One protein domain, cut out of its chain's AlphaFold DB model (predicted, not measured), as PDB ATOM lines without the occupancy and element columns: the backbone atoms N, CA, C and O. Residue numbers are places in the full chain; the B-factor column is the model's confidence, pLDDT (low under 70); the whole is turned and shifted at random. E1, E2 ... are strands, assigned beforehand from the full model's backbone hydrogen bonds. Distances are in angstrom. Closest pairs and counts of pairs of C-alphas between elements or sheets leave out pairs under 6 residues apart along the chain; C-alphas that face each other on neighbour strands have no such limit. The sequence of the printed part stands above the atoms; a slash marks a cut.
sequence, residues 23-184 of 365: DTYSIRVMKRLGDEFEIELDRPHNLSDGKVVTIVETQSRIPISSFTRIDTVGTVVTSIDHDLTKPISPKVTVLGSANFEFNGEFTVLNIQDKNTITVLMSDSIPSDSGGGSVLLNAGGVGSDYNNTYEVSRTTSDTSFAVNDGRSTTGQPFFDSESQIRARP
ATOM      1  N   ASP A  23     134.697 134.131 139.857       91.38
ATOM      2  CA  ASP A  23     135.626 133.707 140.894       91.38
ATOM      3  C   ASP A  23     135.295 132.261 141.271       91.38
ATOM      4  O   ASP A  23     134.184 131.968 141.721       91.38
ATOM      5  N   THR A  24     136.258 131.365 141.071       92.19
ATOM      6  CA  THR A  24     136.141 129.944 141.418       92.19
ATOM      7  C   THR A  24     136.681 129.698 142.826       92.19
ATOM      8  O   THR A  24     137.757 130.190 143.180       92.19
ATOM      9  N   TYR A  25     135.959 128.929 143.633       93.62
ATOM     10  CA  TYR A  25     136.351 128.525 144.981       93.62
ATOM     11  C   TYR A  25     136.244 127.011 145.118       93.62
ATOM     12  O   TYR A  25     135.270 126.411 144.659       93.62
ATOM     13  N   SER A  26     137.232 126.401 145.770       93.19
ATOM     14  CA  SER A  26     137.204 124.969 146.050       93.19
ATOM     15  C   SER A  26     136.388 124.699 147.310       93.19
ATOM     16  O   SER A  26     136.503 125.405 148.315       93.19
ATOM     17  N   ILE A  27     135.554 123.663 147.251       93.25
ATOM     18  CA  ILE A  27     134.711 123.258 148.375       93.25
ATOM     19  C   ILE A  27     135.555 122.451 149.362       93.25
ATOM     20  O   ILE A  27     136.170 121.447 149.007       93.25
ATOM     21  N   ARG A  28     135.568 122.875 150.627       93.06
ATOM     22  CA  ARG A  28     136.210 122.148 151.729       93.06
ATOM     23  C   ARG A  28     135.222 121.257 152.467       93.06
ATOM     24  O   ARG A  28     135.564 120.140 152.851       93.06
ATOM     25  N   VAL A  29     134.015 121.766 152.699       91.06
ATOM     26  CA  VAL A  29     132.910 121.032 153.317       91.06
ATOM     27  C   VAL A  29     131.621 121.439 152.627       91.06
ATOM     28  O   VAL A  29     131.347 122.622 152.476       91.06
ATOM     29  N   MET A  30     130.797 120.461 152.269       90.44
ATOM     30  CA  MET A  30     129.410 120.687 151.892       90.44
ATOM     31  C   MET A  30     128.543 119.713 152.675       90.44
ATOM     32  O   MET A  30     128.770 118.502 152.652       90.44
ATOM     33  N   LYS A  31     127.587 120.241 153.433       88.75
ATOM     34  CA  LYS A  31     126.687 119.446 154.270       88.75
ATOM     35  C   LYS A  31     125.275 119.937 154.102       88.75
ATOM     36  O   LYS A  31     125.030 121.135 154.010       88.75
ATOM     37  N   ARG A  32     124.334 119.004 154.113       85.31
ATOM     38  CA  ARG A  32     122.927 119.350 154.036       85.31
ATOM     39  C   ARG A  32     122.280 119.367 155.414       85.31
ATOM     40  O   ARG A  32     122.377 118.386 156.151       85.31
ATOM     41  N   LEU A  33     121.577 120.454 155.720       85.19
ATOM     42  CA  LEU A  33     120.849 120.684 156.963       85.19
ATOM     43  C   LEU A  33     119.385 121.021 156.636       85.19
ATOM     44  O   LEU A  33     119.006 122.183 156.519       85.19
ATOM     45  N   GLY A  34     118.553 119.990 156.463       82.75
ATOM     46  CA  GLY A  34     117.165 120.169 156.026       82.75
ATOM     47  C   GLY A  34     117.089 120.646 154.573       82.75
ATOM     48  O   GLY A  34     117.573 119.956 153.674       82.75
ATOM     49  N   ASP A  35     116.500 121.819 154.348       82.44
ATOM     50  CA  ASP A  35     116.339 122.416 153.011       82.44
ATOM     51  C   ASP A  35     117.510 123.336 152.612       82.44
ATOM     52  O   ASP A  35     117.544 123.846 151.493       82.44
ATOM     53  N   GLU A  36     118.497 123.514 153.498       87.06
ATOM     54  CA  GLU A  36     119.698 124.310 153.234       87.06
ATOM     55  C   GLU A  36     120.954 123.443 153.059       87.06
ATOM     56  O   GLU A  36     121.113 122.387 153.685       87.06
ATOM     57  N   PHE A  37     121.886 123.934 152.243       87.31
ATOM     58  CA  PHE A  37     123.274 123.486 152.215       87.31
ATOM     59  C   PHE A  37     124.134 124.457 152.998       87.31
ATOM     60  O   PHE A  37     124.058 125.658 152.769       87.31
ATOM     61  N   GLU A  38     124.982 123.937 153.871       92.19
ATOM     62  CA  GLU A  38     126.089 124.673 154.462       92.19
ATOM     63  C   GLU A  38     127.364 124.329 153.688       92.19
ATOM     64  O   GLU A  38     127.716 123.152 153.543       92.19
ATOM     65  N   ILE A  39     128.026 125.360 153.167       93.81
ATOM     66  CA  ILE A  39     129.224 125.262 152.335       93.81
ATOM     67  C   ILE A  39     130.360 125.992 153.052       93.81
ATOM     68  O   ILE A  39     130.215 127.148 153.443       93.81
ATOM     69  N   GLU A  40     131.498 125.319 153.205       94.50
ATOM     70  CA  GLU A  40     132.770 125.873 153.670       94.50
ATOM     71  C   GLU A  40     133.774 125.817 152.516       94.50
ATOM     72  O   GLU A  40     133.948 124.770 151.882       94.50
ATOM     73  N   LEU A  41     134.442 126.934 152.255       94.81
ATOM     74  CA  LEU A  41     135.430 127.102 151.197       94.81
ATOM     75  C   LEU A  41     136.858 127.033 151.744       94.81
ATOM     76  O   LEU A  41     137.110 127.166 152.942       94.81
ATOM     77  N   ASP A  42     137.813 126.826 150.844       92.94
ATOM     78  CA  ASP A  42     139.245 126.800 151.150       92.94
ATOM     79  C   ASP A  42     139.840 128.186 151.462       92.94
ATOM     80  O   ASP A  42     140.880 128.285 152.121       92.94
ATOM     81  N   ARG A  43     139.180 129.257 151.008       93.88
ATOM     82  CA  ARG A  43     139.610 130.651 151.169       93.88
ATOM     83  C   ARG A  43     138.427 131.615 151.345       93.88
ATOM     84  O   ARG A  43     137.304 131.269 150.977       93.88
ATOM     85  N   PRO A  44     138.663 132.841 151.856       93.31
ATOM     86  CA  PRO A  44     137.604 133.831 152.029       93.31
ATOM     87  C   PRO A  44     136.907 134.226 150.717       93.31
ATOM     88  O   PRO A  44     137.583 134.460 149.712       93.31
ATOM     89  N   HIS A  45     135.572 134.343 150.724       88.75
ATOM     90  CA  HIS A  45     134.756 134.493 149.504       88.75
ATOM     91  C   HIS A  45     134.117 135.876 149.285       88.75
ATOM     92  O   HIS A  45     133.633 136.159 148.188       88.75
ATOM     93  N   ASN A  46     134.127 136.769 150.285       88.31
ATOM     94  CA  ASN A  46     133.518 138.114 150.217       88.31
ATOM     95  C   ASN A  46     132.070 138.124 149.666       88.31
ATOM     96  O   ASN A  46     131.656 139.082 149.010       88.31
ATOM     97  N   LEU A  47     131.314 137.046 149.895       90.62
ATOM     98  CA  LEU A  47     129.903 136.976 149.508       90.62
ATOM     99  C   LEU A  47     129.051 137.583 150.617       90.62
ATOM    100  O   LEU A  47     129.447 137.591 151.781       90.62
ATOM    101  N   SER A  48     127.890 138.092 150.231       91.38
ATOM    102  CA  SER A  48     126.874 138.593 151.147       91.38
ATOM    103  C   SER A  48     125.553 137.883 150.889       91.38
ATOM    104  O   SER A  48     125.347 137.308 149.818       91.38
ATOM    105  N   ASP A  49     124.637 138.003 151.839       92.44
ATOM    106  CA  ASP A  49     123.281 137.479 151.717       92.44
ATOM    107  C   ASP A  49     122.581 138.067 150.477       92.44
ATOM    108  O   ASP A  49     122.828 139.217 150.085       92.44
ATOM    109  N   GLY A  50     121.764 137.245 149.819       88.69
ATOM    110  CA  GLY A  50     121.067 137.586 148.577       88.69
ATOM    111  C   GLY A  50     121.943 137.602 147.318       88.69
ATOM    112  O   GLY A  50     121.480 137.954 146.232       88.69
ATOM    113  N   LYS A  51     123.235 137.260 147.422       90.19
ATOM    114  CA  LYS A  51     124.091 137.073 146.241       90.19
ATOM    115  C   LYS A  51     123.896 135.694 145.644       90.19
ATOM    116  O   LYS A  51     123.556 134.742 146.332       90.19
ATOM    117  N   VAL A  52     124.150 135.604 144.348       90.25
ATOM    118  CA  VAL A  52     123.982 134.379 143.581       90.25
ATOM    119  C   VAL A  52     125.321 133.660 143.442       90.25
ATOM    120  O   VAL A  52     126.351 134.289 143.175       90.25
ATOM    121  N   VAL A  53     125.293 132.344 143.616       93.00
ATOM    122  CA  VAL A  53     126.420 131.431 143.425       93.00
ATOM    123  C   VAL A  53     125.993 130.258 142.562       93.00
ATOM    124  O   VAL A  53     124.844 129.834 142.604       93.00
ATOM    125  N   THR A  54     126.924 129.706 141.803       92.25
ATOM    126  CA  THR A  54     126.701 128.514 140.992       92.25
ATOM    127  C   THR A  54     127.568 127.388 141.522       92.25
ATOM    128  O   THR A  54     128.779 127.547 141.669       92.25
ATOM    129  N   ILE A  55     126.944 126.256 141.823       91.25
ATOM    130  CA  ILE A  55     127.629 125.023 142.205       91.25
ATOM    131  C   ILE A  55     127.813 124.192 140.937       91.25
ATOM    132  O   ILE A  55     126.884 124.081 140.139       91.25
ATOM    133  N   VAL A  56     129.006 123.638 140.739       89.75
ATOM    134  CA  VAL A  56     129.321 122.764 139.600       89.75
ATOM    135  C   VAL A  56     130.059 121.511 140.060       89.75
ATOM    136  O   VAL A  56     130.703 121.514 141.113       89.75
ATOM    137  N   GLU A  57     129.957 120.452 139.253       85.75
ATOM    138  CA  GLU A  57     130.620 119.154 139.440       85.75
ATOM    139  C   GLU A  57     130.431 118.545 140.845       85.75
ATOM    140  O   GLU A  57     131.317 117.904 141.401       85.75
ATOM    141  N   THR A  58     129.264 118.759 141.453       86.31
ATOM    142  CA  THR A  58     128.856 118.172 142.735       86.31
ATOM    143  C   THR A  58     127.891 117.016 142.487       86.31
ATOM    144  O   THR A  58     126.935 117.129 141.716       86.31
ATOM    145  N   GLN A  59     128.123 115.885 143.153       84.00
ATOM    146  CA  GLN A  59     127.368 114.647 142.950       84.00
ATOM    147  C   GLN A  59     126.520 114.300 144.180       84.00
ATOM    148  O   GLN A  59     126.735 114.816 145.273       84.00
ATOM    149  N   SER A  60     125.548 113.397 144.030       83.00
ATOM    150  CA  SER A  60     124.790 112.867 145.171       83.00
ATOM    151  C   SER A  60     125.438 111.638 145.770       83.00
ATOM    152  O   SER A  60     125.739 110.676 145.066       83.00
ATOM    153  N   ARG A  61     125.615 111.670 147.094       84.69
ATOM    154  CA  ARG A  61     126.073 110.558 147.915       84.69
ATOM    155  C   ARG A  61     124.880 109.729 148.370       84.69
ATOM    156  O   ARG A  61     124.162 110.116 149.299       84.69
ATOM    157  N   ILE A  62     124.731 108.545 147.788       85.44
ATOM    158  CA  ILE A  62     123.710 107.574 148.189       85.44
ATOM    159  C   ILE A  62     124.392 106.386 148.881       85.44
ATOM    160  O   ILE A  62     125.142 105.659 148.237       85.44
ATOM    161  N   PRO A  63     124.186 106.160 150.191       87.12
ATOM    162  CA  PRO A  63     124.806 105.026 150.869       87.12
ATOM    163  C   PRO A  63     124.272 103.684 150.345       87.12
ATOM    164  O   PRO A  63     123.066 103.508 150.145       87.12
ATOM    165  N   ILE A  64     125.180 102.729 150.155       89.19
ATOM    166  CA  ILE A  64     124.879 101.359 149.733       89.19
ATOM    167  C   ILE A  64     124.711 100.489 150.982       89.19
ATOM    168  O   ILE A  64     125.587 100.451 151.852       89.19
ATOM    169  N   SER A  65     123.575  99.799 151.076       89.88
ATOM    170  CA  SER A  65     123.255  98.868 152.159       89.88
ATOM    171  C   SER A  65     123.842  97.478 151.903       89.88
ATOM    172  O   SER A  65     124.384  96.872 152.828       89.88
ATOM    173  N   SER A  66     123.806  96.999 150.656       90.25
ATOM    174  CA  SER A  66     124.488  95.773 150.233       90.25
ATOM    175  C   SER A  66     124.960  95.855 148.783       90.25
ATOM    176  O   SER A  66     124.326  96.479 147.933       90.25
ATOM    177  N   PHE A  67     126.092  95.209 148.504       90.12
ATOM    178  CA  PHE A  67     126.579  95.000 147.146       90.12
ATOM    179  C   PHE A  67     127.053  93.553 147.021       90.12
ATOM    180  O   PHE A  67     128.030  93.155 147.662       90.12
ATOM    181  N   THR A  68     126.313  92.772 146.240       90.75
ATOM    182  CA  THR A  68     126.567  91.348 146.003       90.75
ATOM    183  C   THR A  68     126.876  91.117 144.528       90.75
ATOM    184  O   THR A  68     126.405  91.862 143.668       90.75
ATOM    185  N   ARG A  69     127.675  90.097 144.207       88.44
ATOM    186  CA  ARG A  69     127.992  89.729 142.817       88.44
ATOM    187  C   ARG A  69     127.686  88.266 142.540       88.44
ATOM    188  O   ARG A  69     128.059  87.395 143.323       88.44
ATOM    189  N   ILE A  70     127.088  88.019 141.378       87.94
ATOM    190  CA  ILE A  70     126.936  86.699 140.768       87.94
ATOM    191  C   ILE A  70     127.481  86.804 139.341       87.94
ATOM    192  O   ILE A  70     126.943  87.556 138.526       87.94
ATOM    193  N   ASP A  71     128.564  86.082 139.055       87.62
ATOM    194  CA  ASP A  71     129.292  86.131 137.780       87.62
ATOM    195  C   ASP A  71     129.668  87.580 137.394       87.62
ATOM    196  O   ASP A  71     130.318  88.293 138.159       87.62
ATOM    197  N   THR A  72     129.216  88.060 136.233       90.25
ATOM    198  CA  THR A  72     129.452  89.427 135.743       90.25
ATOM    199  C   THR A  72     128.392  90.434 136.196       90.25
ATOM    200  O   THR A  72     128.396  91.573 135.730       90.25
ATOM    201  N   VAL A  73     127.438  90.038 137.044       90.69
ATOM    202  CA  VAL A  73     126.316  90.890 137.459       90.69
ATOM    203  C   VAL A  73     126.422  91.218 138.942       90.69
ATOM    204  O   VAL A  73     126.326  90.352 139.812       90.69
ATOM    205  N   GLY A  74     126.587  92.503 139.228       91.31
ATOM    206  CA  GLY A  74     126.538  93.052 140.573       91.31
ATOM    207  C   GLY A  74     125.136  93.558 140.915       91.31
ATOM    208  O   GLY A  74     124.557  94.298 140.129       91.31
ATOM    209  N   THR A  75     124.590  93.194 142.073       92.50
ATOM    210  CA  THR A  75     123.345  93.764 142.618       92.50
ATOM    211  C   THR A  75     123.690  94.768 143.707       92.50
ATOM    212  O   THR A  75     124.274  94.401 144.726       92.50
ATOM    213  N   VAL A  76     123.323  96.029 143.494       90.62
ATOM    214  CA  VAL A  76     123.526  97.122 144.448       90.62
ATOM    215  C   VAL A  76     122.181  97.476 145.062       90.62
ATOM    216  O   VAL A  76     121.241  97.810 144.340       90.62
ATOM    217  N   VAL A  77     122.110  97.438 146.390       91.31
ATOM    218  CA  VAL A  77     120.957  97.902 147.164       91.31
ATOM    219  C   VAL A  77     121.369  99.145 147.944       91.31
ATOM    220  O   VAL A  77     122.388  99.149 148.636       91.31
ATOM    221  N   THR A  78     120.596 100.218 147.840       89.88
ATOM    222  CA  THR A  78     120.836 101.487 148.529       89.88
ATOM    223  C   THR A  78     119.967 101.616 149.778       89.88
ATOM    224  O   THR A  78     118.905 101.008 149.895       89.88
ATOM    225  N   SER A  79     120.417 102.406 150.757       85.81
ATOM    226  CA  SER A  79     119.651 102.653 151.992       85.81
ATOM    227  C   SER A  79     118.596 103.756 151.851       85.81
ATOM    228  O   SER A  79     117.745 103.909 152.723       85.81
ATOM    229  N   ILE A  80     118.697 104.563 150.796       84.88
ATOM    230  CA  ILE A  80     117.757 105.629 150.432       84.88
ATOM    231  C   ILE A  80     117.430 105.524 148.944       84.88
ATOM    232  O   ILE A  80     118.165 104.878 148.194       84.88
ATOM    233  N   ASP A  81     116.331 106.146 148.530       84.31
ATOM    234  CA  ASP A  81     115.867 106.094 147.147       84.31
ATOM    235  C   ASP A  81     116.879 106.763 146.205       84.31
ATOM    236  O   ASP A  81     117.282 107.910 146.416       84.31
ATOM    237  N   HIS A  82     117.267 106.041 145.157       83.06
ATOM    238  CA  HIS A  82     117.993 106.580 144.017       83.06
ATOM    239  C   HIS A  82     117.007 106.983 142.912       83.06
ATOM    240  O   HIS A  82     115.941 106.386 142.762       83.06
ATOM    241  N   ASP A  83     117.378 107.935 142.061       77.00
ATOM    242  CA  ASP A  83     116.518 108.413 140.965       77.00
ATOM    243  C   ASP A  83     117.098 108.037 139.590       77.00
ATOM    244  O   ASP A  83     117.090 108.793 138.623       77.00
ATOM    245  N   LEU A  84     117.589 106.796 139.508       77.25
ATOM    246  CA  LEU A  84     118.008 106.144 138.264       77.25
ATOM    247  C   LEU A  84     116.824 105.632 137.425       77.25
ATOM    248  O   LEU A  84     117.029 105.167 136.312       77.25
ATOM    249  N   THR A  85     115.584 105.721 137.924       69.06
ATOM    250  CA  THR A  85     114.377 105.227 137.222       69.06
ATOM    251  C   THR A  85     114.123 105.927 135.885       69.06
ATOM    252  O   THR A  85     113.461 105.374 135.005       69.06
ATOM    253  N   LYS A  86     114.685 107.128 135.705       64.62
ATOM    254  CA  LYS A  86     114.788 107.798 134.412       64.62
ATOM    255  C   LYS A  86     116.173 107.492 133.835       64.62
ATOM    256  O   LYS A  86     117.160 107.798 134.501       64.62
ATOM    257  N   PRO A  87     116.279 106.930 132.617       56.84
ATOM    258  CA  PRO A  87     117.557 106.575 132.008       56.84
ATOM    259  C   PRO A  87     118.312 107.846 131.590       56.84
ATOM    260  O   PRO A  87     118.291 108.245 130.430       56.84
ATOM    261  N   ILE A  88     118.920 108.523 132.562       57.47
ATOM    262  CA  ILE A  88     119.668 109.771 132.366       57.47
ATOM    263  C   ILE A  88     121.172 109.477 132.328       57.47
ATOM    264  O   ILE A  88     121.888 110.100 131.551       57.47
ATOM    265  N   SER A  89     121.644 108.471 133.077       65.25
ATOM    266  CA  SER A  89     123.029 107.999 133.016       65.25
ATOM    267  C   SER A  89     123.092 106.469 132.926       65.25
ATOM    268  O   SER A  89     122.542 105.790 133.794       65.25
ATOM    269  N   PRO A  90     123.781 105.892 131.922       75.75
ATOM    270  CA  PRO A  90     124.019 104.454 131.854       75.75
ATOM    271  C   PRO A  90     125.108 103.996 132.829       75.75
ATOM    272  O   PRO A  90     125.403 102.804 132.882       75.75
ATOM    273  N   LYS A  91     125.744 104.918 133.562       86.69
ATOM    274  CA  LYS A  91     126.892 104.622 134.412       86.69
ATOM    275  C   LYS A  91     126.732 105.188 135.814       86.69
ATOM    276  O   LYS A  91     126.243 106.303 135.987       86.69
ATOM    277  N   VAL A  92     127.190 104.415 136.789       87.62
ATOM    278  CA  VAL A  92     127.221 104.781 138.206       87.62
ATOM    279  C   VAL A  92     128.612 104.535 138.764       87.62
ATOM    280  O   VAL A  92     129.299 103.611 138.328       87.62
ATOM    281  N   THR A  93     129.013 105.333 139.746       89.38
ATOM    282  CA  THR A  93     130.314 105.169 140.400       89.38
ATOM    283  C   THR A  93     130.098 104.677 141.818       89.38
ATOM    284  O   THR A  93     129.314 105.257 142.567       89.38
ATOM    285  N   VAL A  94     130.790 103.605 142.192       88.69
ATOM    286  CA  VAL A  94     130.809 103.096 143.563       88.69
ATOM    287  C   VAL A  94     132.166 103.402 144.180       88.69
ATOM    288  O   VAL A  94     133.201 103.075 143.601       88.69
ATOM    289  N   LEU A  95     132.160 104.023 145.359       88.25
ATOM    290  CA  LEU A  95     133.365 104.328 146.133       88.25
ATOM    291  C   LEU A  95     133.239 103.821 147.571       88.25
ATOM    292  O   LEU A  95     132.137 103.695 148.098       88.25
ATOM    293  N   GLY A  96     134.371 103.598 148.237       84.06
ATOM    294  CA  GLY A  96     134.416 103.283 149.668       84.06
ATOM    295  C   GLY A  96     134.064 101.838 150.038       84.06
ATOM    296  O   GLY A  96     133.903 101.552 151.223       84.06
ATOM    297  N   SER A  97     133.969 100.923 149.068       86.44
ATOM    298  CA  SER A  97     133.841  99.491 149.349       86.44
ATOM    299  C   SER A  97     135.137  98.918 149.913       86.44
ATOM    300  O   SER A  97     136.228  99.235 149.433       86.44
ATOM    301  N   ALA A  98     135.012  98.030 150.903       84.75
ATOM    302  CA  ALA A  98     136.141  97.299 151.474       84.75
ATOM    303  C   ALA A  98     136.816  96.372 150.449       84.75
ATOM    304  O   ALA A  98     138.035  96.201 150.481       84.75
ATOM    305  N   ASN A  99     136.040  95.808 149.519       84.75
ATOM    306  CA  ASN A  99     136.598  95.028 148.420       84.75
ATOM    307  C   ASN A  99     136.872  95.971 147.252       84.75
ATOM    308  O   ASN A  99     135.953  96.573 146.698       84.75
ATOM    309  N   PHE A 100     138.139  96.075 146.858       83.75
ATOM    310  CA  PHE A 100     138.561  97.009 145.815       83.75
ATOM    311  C   PHE A 100     137.863  96.765 144.467       83.75
ATOM    312  O   PHE A 100     137.652  97.716 143.728       83.75
ATOM    313  N   GLU A 101     137.454  95.525 144.172       85.75
ATOM    314  CA  GLU A 101     136.739  95.155 142.940       85.75
ATOM    315  C   GLU A 101     135.342  95.782 142.822       85.75
ATOM    316  O   GLU A 101     134.808  95.897 141.722       85.75
ATOM    317  N   PHE A 102     134.746  96.183 143.949       86.12
ATOM    318  CA  PHE A 102     133.465  96.888 143.988       86.12
ATOM    319  C   PHE A 102     133.614  98.404 143.883       86.12
ATOM    320  O   PHE A 102     132.603  99.096 143.837       86.12
ATOM    321  N   ASN A 103     134.841  98.929 143.850       88.62
ATOM    322  CA  ASN A 103     135.085 100.345 143.615       88.62
ATOM    323  C   ASN A 103     135.349 100.581 142.129       88.62
ATOM    324  O   ASN A 103     136.159  99.885 141.519       88.62
ATOM    325  N   GLY A 104     134.696 101.587 141.557       87.88
ATOM    326  CA  GLY A 104     134.863 101.941 140.153       87.88
ATOM    327  C   GLY A 104     133.579 102.427 139.500       87.88
ATOM    328  O   GLY A 104     132.554 102.634 140.151       87.88
ATOM    329  N   GLU A 105     133.666 102.623 138.192       90.62
ATOM    330  CA  GLU A 105     132.554 103.013 137.335       90.62
ATOM    331  C   GLU A 105     131.939 101.764 136.700       90.62
ATOM    332  O   GLU A 105     132.638 100.963 136.075       90.62
ATOM    333  N   PHE A 106     130.628 101.604 136.842       91.06
ATOM    334  CA  PHE A 106     129.901 100.439 136.356       91.06
ATOM    335  C   PHE A 106     128.749 100.844 135.446       91.06
ATOM    336  O   PHE A 106     128.091 101.861 135.664       91.06
ATOM    337  N   THR A 107     128.480 100.028 134.427       90.62
ATOM    338  CA  THR A 107     127.318 100.216 133.547       90.62
ATOM    339  C   THR A 107     126.075  99.608 134.183       90.62
ATOM    340  O   THR A 107     126.085  98.435 134.557       90.62
ATOM    341  N   VAL A 108     125.000 100.385 134.289       90.31
ATOM    342  CA  VAL A 108     123.704  99.934 134.807       90.31
ATOM    343  C   VAL A 108     123.034  99.038 133.766       90.31
ATOM    344  O   VAL A 108     122.812  99.454 132.632       90.31
ATOM    345  N   LEU A 109     122.719  97.801 134.151       90.06
ATOM    346  CA  LEU A 109     122.057  96.812 133.295       90.06
ATOM    347  C   LEU A 109     120.537  96.885 133.415       90.06
ATOM    348  O   LEU A 109     119.825  96.860 132.415       90.06
ATOM    349  N   ASN A 110     120.042  96.942 134.648       88.94
ATOM    350  CA  ASN A 110     118.617  96.976 134.940       88.94
ATOM    351  C   ASN A 110     118.358  97.672 136.279       88.94
ATOM    352  O   ASN A 110     119.124  97.502 137.231       88.94
ATOM    353  N   ILE A 111     117.253  98.408 136.348       89.50
ATOM    354  CA  ILE A 111     116.758  99.088 137.546       89.50
ATOM    355  C   ILE A 111     115.515  98.325 137.992       89.50
ATOM    356  O   ILE A 111     114.505  98.325 137.291       89.50
ATOM    357  N   GLN A 112     115.608  97.614 139.115       89.56
ATOM    358  CA  GLN A 112     114.514  96.761 139.588       89.56
ATOM    359  C   GLN A 112     113.457  97.577 140.331       89.56
ATOM    360  O   GLN A 112     112.261  97.415 140.093       89.56
ATOM    361  N   ASP A 113     113.903  98.467 141.212       87.56
ATOM    362  CA  ASP A 113     113.063  99.392 141.964       87.56
ATOM    363  C   ASP A 113     113.852 100.672 142.291       87.56
ATOM    364  O   ASP A 113     114.887 100.943 141.690       87.56
ATOM    365  N   LYS A 114     113.338 101.500 143.203       85.56
ATOM    366  CA  LYS A 114     113.939 102.783 143.601       85.56
ATOM    367  C   LYS A 114     115.156 102.649 144.535       85.56
ATOM    368  O   LYS A 114     115.765 103.663 144.861       85.56
ATOM    369  N   ASN A 115     115.478 101.447 145.005       89.25
ATOM    370  CA  ASN A 115     116.611 101.172 145.889       89.25
ATOM    371  C   ASN A 115     117.559 100.105 145.322       89.25
ATOM    372  O   ASN A 115     118.638  99.908 145.873       89.25
ATOM    373  N   THR A 116     117.174  99.406 144.256       89.94
ATOM    374  CA  THR A 116     117.883  98.238 143.744       89.94
ATOM    375  C   THR A 116     118.207  98.391 142.265       89.94
ATOM    376  O   THR A 116     117.322  98.455 141.402       89.94
ATOM    377  N   ILE A 117     119.504  98.343 141.964       91.06
ATOM    378  CA  ILE A 117     120.031  98.301 140.600       91.06
ATOM    379  C   ILE A 117     120.922  97.084 140.396       91.06
ATOM    380  O   ILE A 117     121.512  96.538 141.327       91.06
ATOM    381  N   THR A 118     121.060  96.695 139.136       92.12
ATOM    382  CA  THR A 118     122.054  95.714 138.705       92.12
ATOM    383  C   THR A 118     123.052  96.372 137.769       92.12
ATOM    384  O   THR A 118     122.679  97.174 136.910       92.12
ATOM    385  N   VAL A 119     124.325  96.040 137.943       92.25
ATOM    386  CA  VAL A 119     125.441  96.626 137.209       92.25
ATOM    387  C   VAL A 119     126.312  95.543 136.584       92.25
ATOM    388  O   VAL A 119     126.423  94.434 137.108       92.25
ATOM    389  N   LEU A 120     126.935  95.870 135.455       91.19
ATOM    390  CA  LEU A 120     127.896  95.002 134.791       91.19
ATOM    391  C   LEU A 120     129.268  95.141 135.451       91.19
ATOM    392  O   LEU A 120     129.790  96.249 135.572       91.19
ATOM    393  N   MET A 121     129.857  94.012 135.826       88.94
ATOM    394  CA  MET A 121     131.169  93.909 136.458       88.94
ATOM    395  C   MET A 121     132.057  92.914 135.706       88.94
ATOM    396  O   MET A 121     131.571  92.072 134.951       88.94
ATOM    397  N   SER A 122     133.372  92.996 135.927       85.81
ATOM    398  CA  SER A 122     134.295  91.957 135.453       85.81
ATOM    399  C   SER A 122     134.092  90.659 136.237       85.81
ATOM    400  O   SER A 122     133.818  90.701 137.439       85.81
ATOM    401  N   ASP A 123     134.239  89.528 135.546       77.62
ATOM    402  CA  ASP A 123     134.096  88.198 136.137       77.62
ATOM    403  C   ASP A 123     135.161  87.954 137.211       77.62
ATOM    404  O   ASP A 123     136.344  88.260 137.024       77.62
ATOM    405  N   SER A 124     134.720  87.450 138.358       76.75
ATOM    406  CA  SER A 124     135.537  87.199 139.538       76.75
ATOM    407  C   SER A 124     134.713  86.411 140.572       76.75
ATOM    408  O   SER A 124     133.493  86.281 140.458       76.75
ATOM    409  N   ILE A 125     135.376  85.836 141.581       74.50
ATOM    410  CA  ILE A 125     134.761  84.931 142.567       74.50
ATOM    411  C   ILE A 125     133.590  85.639 143.271       74.50
ATOM    412  O   ILE A 125     133.765  86.778 143.704       74.50
ATOM    413  N   PRO A 126     132.414  85.001 143.442       67.88
ATOM    414  CA  PRO A 126     131.300  85.596 144.173       67.88
ATOM    415  C   PRO A 126     131.753  86.155 145.523       67.88
ATOM    416  O   PRO A 126     132.411  85.474 146.312       67.88
ATOM    417  N   SER A 127     131.423  87.415 145.767       73.38
ATOM    418  CA  SER A 127     131.808  88.125 146.979       73.38
ATOM    419  C   SER A 127     130.702  89.086 147.371       73.38
ATOM    420  O   SER A 127     130.039  89.645 146.499       73.38
ATOM    421  N   ASP A 128     130.578  89.329 148.669       72.12
ATOM    422  CA  ASP A 128     129.705  90.356 149.221       72.12
ATOM    423  C   ASP A 128     130.579  91.424 149.875       72.12
ATOM    424  O   ASP A 128     131.507  91.108 150.628       72.12
ATOM    425  N   SER A 129     130.298  92.699 149.610       69.94
ATOM    426  CA  SER A 129     130.746  93.767 150.507       69.94
ATOM    427  C   SER A 129     129.580  94.216 151.369       69.94
ATOM    428  O   SER A 129     128.532  94.611 150.851       69.94
ATOM    429  N   GLY A 130     129.774  94.167 152.688       60.22
ATOM    430  CA  GLY A 130     128.880  94.822 153.639       60.22
ATOM    431  C   GLY A 130     128.835  96.341 153.427       60.22
ATOM    432  O   GLY A 130     129.686  96.910 152.743       60.22
ATOM    433  N   GLY A 131     127.822  96.984 154.015       59.94
ATOM    434  CA  GLY A 131     127.574  98.421 153.877       59.94
ATOM    435  C   GLY A 131     128.771  99.309 154.247       59.94
ATOM    436  O   GLY A 131     129.589  98.967 155.100       59.94
ATOM    437  N   GLY A 132     128.858 100.467 153.588       63.84
ATOM    438  CA  GLY A 132     129.959 101.436 153.717       63.84
ATOM    439  C   GLY A 132     130.298 102.128 152.395       63.84
ATOM    440  O   GLY A 132     130.741 103.279 152.392       63.84
ATOM    441  N   SER A 133     130.005 101.456 151.283       78.12
ATOM    442  CA  SER A 133     130.142 101.996 149.934       78.12
ATOM    443  C   SER A 133     129.108 103.089 149.653       78.12
ATOM    444  O   SER A 133     128.027 103.126 150.246       78.12
ATOM    445  N   VAL A 134     129.430 103.985 148.728       78.25
ATOM    446  CA  VAL A 134     128.556 105.074 148.289       78.25
ATOM    447  C   VAL A 134     128.358 104.971 146.791       78.25
ATOM    448  O   VAL A 134     129.309 104.738 146.048       78.25
ATOM    449  N   LEU A 135     127.113 105.127 146.369       74.00
ATOM    450  CA  LEU A 135     126.710 105.238 144.986       74.00
ATOM    451  C   LEU A 135     126.676 106.722 144.622       74.00
ATOM    452  O   LEU A 135     126.007 107.513 145.292       74.00
ATOM    453  N   LEU A 136     127.408 107.073 143.574       78.25
ATOM    454  CA  LEU A 136     127.455 108.400 142.975       78.25
ATOM    455  C   LEU A 136     126.799 108.376 141.593       78.25
ATOM    456  O   LEU A 136     126.596 107.309 141.007       78.25
ATOM    457  N   ASN A 137     126.461 109.558 141.074       72.69
ATOM    458  CA  ASN A 137     125.757 109.735 139.793       72.69
ATOM    459  C   ASN A 137     124.411 108.994 139.711       72.69
ATOM    460  O   ASN A 137     123.932 108.650 138.635       72.69
ATOM    461  N   ALA A 138     123.796 108.768 140.873       57.59
ATOM    462  CA  ALA A 138     122.492 108.129 141.024       57.59
ATOM    463  C   ALA A 138     121.405 109.083 141.554       57.59
ATOM    464  O   ALA A 138     120.273 108.668 141.819       57.59
ATOM    465  N   GLY A 139     121.748 110.368 141.697       60.25
ATOM    466  CA  GLY A 139     120.778 111.442 141.861       60.25
ATOM    467  C   GLY A 139     120.160 111.774 140.507       60.25
ATOM    468  O   GLY A 139     120.876 111.938 139.525       60.25
ATOM    469  N   GLY A 140     118.838 111.831 140.430       58.81
ATOM    470  CA  GLY A 140     118.141 112.263 139.222       58.81
ATOM    471  C   GLY A 140     117.943 113.776 139.212       58.81
ATOM    472  O   GLY A 140     118.515 114.486 140.034       58.81
ATOM    473  N   VAL A 141     117.097 114.277 138.307       57.00
ATOM    474  CA  VAL A 141     116.878 115.724 138.064       57.00
ATOM    475  C   VAL A 141     116.515 116.499 139.344       57.00
ATOM    476  O   VAL A 141     116.755 117.701 139.457       57.00
ATOM    477  N   GLY A 142     115.923 115.814 140.328       53.88
ATOM    478  CA  GLY A 142     115.574 116.393 141.623       53.88
ATOM    479  C   GLY A 142     116.747 116.556 142.591       53.88
ATOM    480  O   GLY A 142     116.657 117.418 143.451       53.88
ATOM    481  N   SER A 143     117.821 115.774 142.450       59.66
ATOM    482  CA  SER A 143     118.998 115.753 143.342       59.66
ATOM    483  C   SER A 143     120.245 116.359 142.690       59.66
ATOM    484  O   SER A 143     121.364 116.034 143.080       59.66
ATOM    485  N   ASP A 144     120.044 117.189 141.666       72.06
ATOM    486  CA  ASP A 144     121.122 117.918 141.016       72.06
ATOM    487  C   ASP A 144     121.544 119.089 141.904       72.06
ATOM    488  O   ASP A 144     120.803 120.058 142.070       72.06
ATOM    489  N   TYR A 145     122.723 118.961 142.508       81.19
ATOM    490  CA  TYR A 145     123.347 120.049 143.255       81.19
ATOM    491  C   TYR A 145     123.971 121.087 142.319       81.19
ATOM    492  O   TYR A 145     124.363 122.147 142.790       81.19
ATOM    493  N   ASN A 146     124.079 120.807 141.013       86.06
ATOM    494  CA  ASN A 146     124.725 121.687 140.043       86.06
ATOM    495  C   ASN A 146     123.749 122.739 139.541       86.06
ATOM    496  O   ASN A 146     123.241 122.691 138.420       86.06
ATOM    497  N   ASN A 147     123.446 123.695 140.408       88.38
ATOM    498  CA  ASN A 147     122.518 124.761 140.092       88.38
ATOM    499  C   ASN A 147     123.036 126.116 140.573       88.38
ATOM    500  O   ASN A 147     124.041 126.240 141.280       88.38
ATOM    501  N   THR A 148     122.328 127.146 140.143       89.38
ATOM    502  CA  THR A 148     122.498 128.506 140.615       89.38
ATOM    503  C   THR A 148     121.587 128.726 141.821       89.38
ATOM    504  O   THR A 148     120.376 128.534 141.736       89.38
ATOM    505  N   TYR A 149     122.177 129.135 142.939       91.38
ATOM    506  CA  TYR A 149     121.504 129.353 144.211       91.38
ATOM    507  C   TYR A 149     121.714 130.774 144.716       91.38
ATOM    508  O   TYR A 149     122.752 131.394 144.485       91.38
ATOM    509  N   GLU A 150     120.739 131.265 145.469       91.38
ATOM    510  CA  GLU A 150     120.875 132.484 146.256       91.38
ATOM    511  C   GLU A 150     121.431 132.145 147.649       91.38
ATOM    512  O   GLU A 150     121.002 131.185 148.298       91.38
ATOM    513  N   VAL A 151     122.406 132.930 148.107       93.06
ATOM    514  CA  VAL A 151     122.987 132.828 149.448       93.06
ATOM    515  C   VAL A 151     121.934 133.249 150.467       93.06
ATOM    516  O   VAL A 151     121.564 134.423 150.532       93.06
ATOM    517  N   SER A 152     121.469 132.288 151.270       93.12
ATOM    518  CA  SER A 152     120.445 132.517 152.292       93.12
ATOM    519  C   SER A 152     121.024 133.201 153.525       93.12
ATOM    520  O   SER A 152     120.401 134.106 154.078       93.12
ATOM    521  N   ARG A 153     122.223 132.786 153.949       93.69
ATOM    522  CA  ARG A 153     122.971 133.423 155.037       93.69
ATOM    523  C   ARG A 153     124.473 133.224 154.904       93.69
ATOM    524  O   ARG A 153     124.944 132.144 154.558       93.69
ATOM    525  N   THR A 154     125.232 134.227 155.304       93.75
ATOM    526  CA  THR A 154     126.688 134.161 155.425       93.75
ATOM    527  C   THR A 154     127.056 133.897 156.885       93.75
ATOM    528  O   THR A 154     126.671 134.656 157.771       93.75
ATOM    529  N   THR A 155     127.767 132.799 157.161       91.62
ATOM    530  CA  THR A 155     128.078 132.369 158.542       91.62
ATOM    531  C   THR A 155     129.485 132.798 158.963       91.62
ATOM    532  O   THR A 155     129.712 133.129 160.126       91.62
ATOM    533  N   SER A 156     130.427 132.836 158.021       93.44
ATOM    534  CA  SER A 156     131.776 133.370 158.214       93.44
ATOM    535  C   SER A 156     132.326 133.935 156.900       93.44
ATOM    536  O   SER A 156     131.616 134.013 155.903       93.44
ATOM    537  N   ASP A 157     133.593 134.340 156.887       93.00
ATOM    538  CA  ASP A 157     134.293 134.756 155.668       93.00
ATOM    539  C   ASP A 157     134.569 133.592 154.700       93.00
ATOM    540  O   ASP A 157     134.819 133.833 153.518       93.00
ATOM    541  N   THR A 158     134.515 132.356 155.200       94.88
ATOM    542  CA  THR A 158     134.778 131.105 154.475       94.88
ATOM    543  C   THR A 158     133.557 130.195 154.385       94.88
ATOM    544  O   THR A 158     133.623 129.182 153.694       94.88
ATOM    545  N   SER A 159     132.443 130.524 155.045       93.88
ATOM    546  CA  SER A 159     131.251 129.680 155.054       93.88
ATOM    547  C   SER A 159     129.949 130.446 154.876       93.88
ATOM    548  O   SER A 159     129.708 131.499 155.471       93.88
ATOM    549  N   PHE A 160     129.059 129.858 154.088       95.56
ATOM    550  CA  PHE A 160     127.735 130.387 153.800       95.56
ATOM    551  C   PHE A 160     126.737 129.244 153.614       95.56
ATOM    552  O   PHE A 160     127.116 128.080 153.470       95.56
ATOM    553  N   ALA A 161     125.454 129.584 153.643       93.56
ATOM    554  CA  ALA A 161     124.375 128.662 153.361       93.56
ATOM    555  C   ALA A 161     123.581 129.096 152.130       93.56
ATOM    556  O   ALA A 161     123.451 130.289 151.841       93.56
ATOM    557  N   VAL A 162     123.052 128.111 151.413       92.69
ATOM    558  CA  VAL A 162     122.130 128.306 150.291       92.69
ATOM    559  C   VAL A 162     120.890 127.445 150.498       92.69
ATOM    560  O   VAL A 162     120.971 126.369 151.091       92.69
ATOM    561  N   ASN A 163     119.744 127.909 150.007       87.12
ATOM    562  CA  ASN A 163     118.487 127.172 150.096       87.12
ATOM    563  C   ASN A 163     118.198 126.464 148.764       87.12
ATOM    564  O   ASN A 163     118.146 127.110 147.720       87.12
ATOM    565  N   ASP A 164     118.008 125.145 148.806       80.94
ATOM    566  CA  ASP A 164     117.667 124.332 147.626       80.94
ATOM    567  C   ASP A 164     116.157 124.307 147.352       80.94
ATOM    568  O   ASP A 164     115.703 123.924 146.277       80.94
ATOM    569  N   GLY A 165     115.340 124.664 148.349       72.62
ATOM    570  CA  GLY A 165     113.877 124.622 148.288       72.62
ATOM    571  C   GLY A 165     113.296 123.220 148.061       72.62
ATOM    572  O   GLY A 165     112.090 123.075 147.859       72.62
ATOM    573  N   ARG A 166     114.138 122.182 148.063       70.56
ATOM    574  CA  ARG A 166     113.795 120.799 147.732       70.56
ATOM    575  C   ARG A 166     114.226 119.878 148.854       70.56
ATOM    576  O   ARG A 166     115.367 119.944 149.293       70.56
ATOM    577  N   SER A 167     113.386 118.913 149.215       61.88
ATOM    578  CA  SER A 167     113.775 117.762 150.034       61.88
ATOM    579  C   SER A 167     114.432 116.674 149.167       61.88
ATOM    580  O   SER A 167     113.850 115.631 148.890       61.88
ATOM    581  N   THR A 168     115.646 116.915 148.663       61.41
ATOM    582  CA  THR A 168     116.363 115.917 147.841       61.41
ATOM    583  C   THR A 168     116.726 114.657 148.646       61.41
ATOM    584  O   THR A 168     116.894 114.697 149.868       61.41
ATOM    585  N   THR A 169     116.810 113.503 147.992       61.06
ATOM    586  CA  THR A 169     117.238 112.241 148.611       61.06
ATOM    587  C   THR A 169     118.750 112.098 148.451       61.06
ATOM    588  O   THR A 169     119.238 111.675 147.409       61.06
ATOM    589  N   GLY A 170     119.516 112.477 149.476       70.81
ATOM    590  CA  GLY A 170     120.973 112.311 149.469       70.81
ATOM    591  C   GLY A 170     121.728 113.403 150.215       70.81
ATOM    592  O   GLY A 170     121.207 114.493 150.463       70.81
ATOM    593  N   GLN A 171     122.965 113.088 150.599       80.94
ATOM    594  CA  GLN A 171     123.933 114.094 151.034       80.94
ATOM    595  C   GLN A 171     124.786 114.498 149.827       80.94
ATOM    596  O   GLN A 171     125.093 113.629 149.011       80.94
ATOM    597  N   PRO A 172     125.202 115.765 149.706       83.25
ATOM    598  CA  PRO A 172     126.131 116.152 148.658       83.25
ATOM    599  C   PRO A 172     127.456 115.398 148.826       83.25
ATOM    600  O   PRO A 172     127.969 115.220 149.936       83.25
ATOM    601  N   PHE A 173     127.988 114.922 147.710       84.25
ATOM    602  CA  PHE A 173     129.348 114.438 147.561       84.25
ATOM    603  C   PHE A 173     130.116 115.462 146.739       84.25
ATOM    604  O   PHE A 173     129.667 115.851 145.662       84.25
ATOM    605  N   PHE A 174     131.269 115.870 147.249       81.88
ATOM    606  CA  PHE A 174     132.175 116.760 146.546       81.88
ATOM    607  C   PHE A 174     133.550 116.102 146.442       81.88
ATOM    608  O   PHE A 174     133.966 115.367 147.345       81.88
ATOM    609  N   ASP A 175     134.235 116.364 145.342       81.00
ATOM    610  CA  ASP A 175     135.609 115.949 145.094       81.00
ATOM    611  C   ASP A 175     136.479 117.168 144.738       81.00
ATOM    612  O   ASP A 175     136.138 118.306 145.062       81.00
ATOM    613  N   SER A 176     137.649 116.942 144.137       80.00
ATOM    614  CA  SER A 176     138.542 118.024 143.710       80.00
ATOM    615  C   SER A 176     138.013 118.841 142.526       80.00
ATOM    616  O   SER A 176     138.532 119.928 142.273       80.00
ATOM    617  N   GLU A 177     137.041 118.316 141.782       84.38
ATOM    618  CA  GLU A 177     136.429 118.977 140.629       84.38
ATOM    619  C   GLU A 177     135.232 119.836 141.049       84.38
ATOM    620  O   GLU A 177     134.960 120.854 140.410       84.38
ATOM    621  N   SER A 178     134.579 119.499 142.167       89.25
ATOM    622  CA  SER A 178     133.484 120.284 142.739       89.25
ATOM    623  C   SER A 178     133.917 121.700 143.129       89.25
ATOM    624  O   SER A 178     134.826 121.916 143.942       89.25
ATOM    625  N   GLN A 179     133.225 122.694 142.579       92.38
ATOM    626  CA  GLN A 179     133.592 124.100 142.724       92.38
ATOM    627  C   GLN A 179     132.366 124.988 142.930       92.38
ATOM    628  O   GLN A 179     131.274 124.715 142.432       92.38
ATOM    629  N   ILE A 180     132.585 126.107 143.619       93.06
ATOM    630  CA  ILE A 180     131.653 127.232 143.655       93.06
ATOM    631  C   ILE A 180     132.160 128.308 142.708       93.06
ATOM    632  O   ILE A 180     133.285 128.786 142.843       93.06
ATOM    633  N   ARG A 181     131.309 128.730 141.778       93.38
ATOM    634  CA  ARG A 181     131.546 129.865 140.889       93.38
ATOM    635  C   ARG A 181     130.663 131.017 141.333       93.38
ATOM    636  O   ARG A 181     129.443 130.892 141.395       93.38
ATOM    637  N   ALA A 182     131.273 132.144 141.669       91.88
ATOM    638  CA  ALA A 182     130.557 133.315 142.156       91.88
ATOM    639  C   ALA A 182     131.043 134.595 141.476       91.88
ATOM    640  O   ALA A 182     132.052 134.599 140.773       91.88
ATOM    641  N   ARG A 183     130.321 135.697 141.712       88.94
ATOM    642  CA  ARG A 183     130.679 137.047 141.242       88.94
ATOM    643  C   ARG A 183     130.946 137.099 139.725       88.94
ATOM    644  O   ARG A 183     132.071 137.387 139.314       88.94
ATOM    645  N   PRO A 184     129.925 136.836 138.889       89.88
ATOM    646  CA  PRO A 184     130.075 136.941 137.444       89.88
ATOM    647  C   PRO A 184     130.530 138.353 137.043       89.88
ATOM    648  O   PRO A 184     129.907 139.353 137.395       89.88
TER     649      PRO A 184
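This is residues 23 to 184 of the 365 residues of an uncharacterized protein of marine sediment metagenome (UniProt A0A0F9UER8). Two closed barrels of six strands each stand end to end and make a rod, with E4, E5, E8, E7, E6 and E10 round one and E1, E2, E12, E11, E3 and E14 round the other. E3 runs on into E4 from one barrel to the other, the short E13 pairs with E4 between them, and E9 pairs with E4 outside the ring. The printed part has 162 residues with no named helix and fourteen named strands, E1 to E14 in order along the chain; the class is all strand, with antiparallel neighbours. It is compact, with a radius of gyration of the C-alphas of 17.4 A, and spans 54 by 27 by 24 A.

Round the first ring run E4, residues 59 to 70, E5, 73 to 78, E8, 116 to 120, E7, 104 to 111, E6, 91 to 95, and E10, 134 to 136, and back to E4. E6, E7 and E8 form a meander, each strand the antiparallel neighbour of the one before; with E5 paired to E8 the four form a Greek key. N 68 and O 75 of the hairpin E4 and E5 are 3.0 A apart, and N 74 of E5 and O 119 of E8 2.9 A, within hydrogen-bond range. E10 closes the ring, with N 136 and O 93 of E6 at 2.8 A and N 135 and O 62 of E4 at 2.8 A. E4 bends by 75 degrees at residue 65; its residues 59 to 61 pair with E13, residues 171 to 173, and 66 to 68 with E9, residues 128 to 130. N 61 and O 171 are 2.8 A apart, N 129 and O 67 3.0 A. Round the second ring run E1, residues 23 to 33, E2, 36 to 41, E12, 159 to 163, E11, 148 to 154, E3, 52 to 56, and E14, 179 to 182, and back to E1. E1 bends by 74 degrees at residue 28; N 31 and O 38 of E2 are 2.9 A apart, and N 25 and O 180 of E14 2.8 A. E3 runs on into E4 at 21 degrees, across a break of 2 residues.

E1 begins at C-alpha 23 (135.626, 133.707, 140.894) and measures 25.4 A. E4, 28.0 A long, runs from C-alpha 59 (127.368, 114.647, 142.950) to C-alpha 70 (126.936, 86.699, 140.768). E7 measures 18.5 A.

The C-alphas farthest apart, of Ser 48 and Ile 125, are 54.9 A apart. The printed part has no cut; the links E5 to E6 and E10 to E11 are long. Mean pLDDT of the printed part is 84.3; residues 85 to 89, 126, 129 to 132, 138 to 143 and 167 to 169 are under 70.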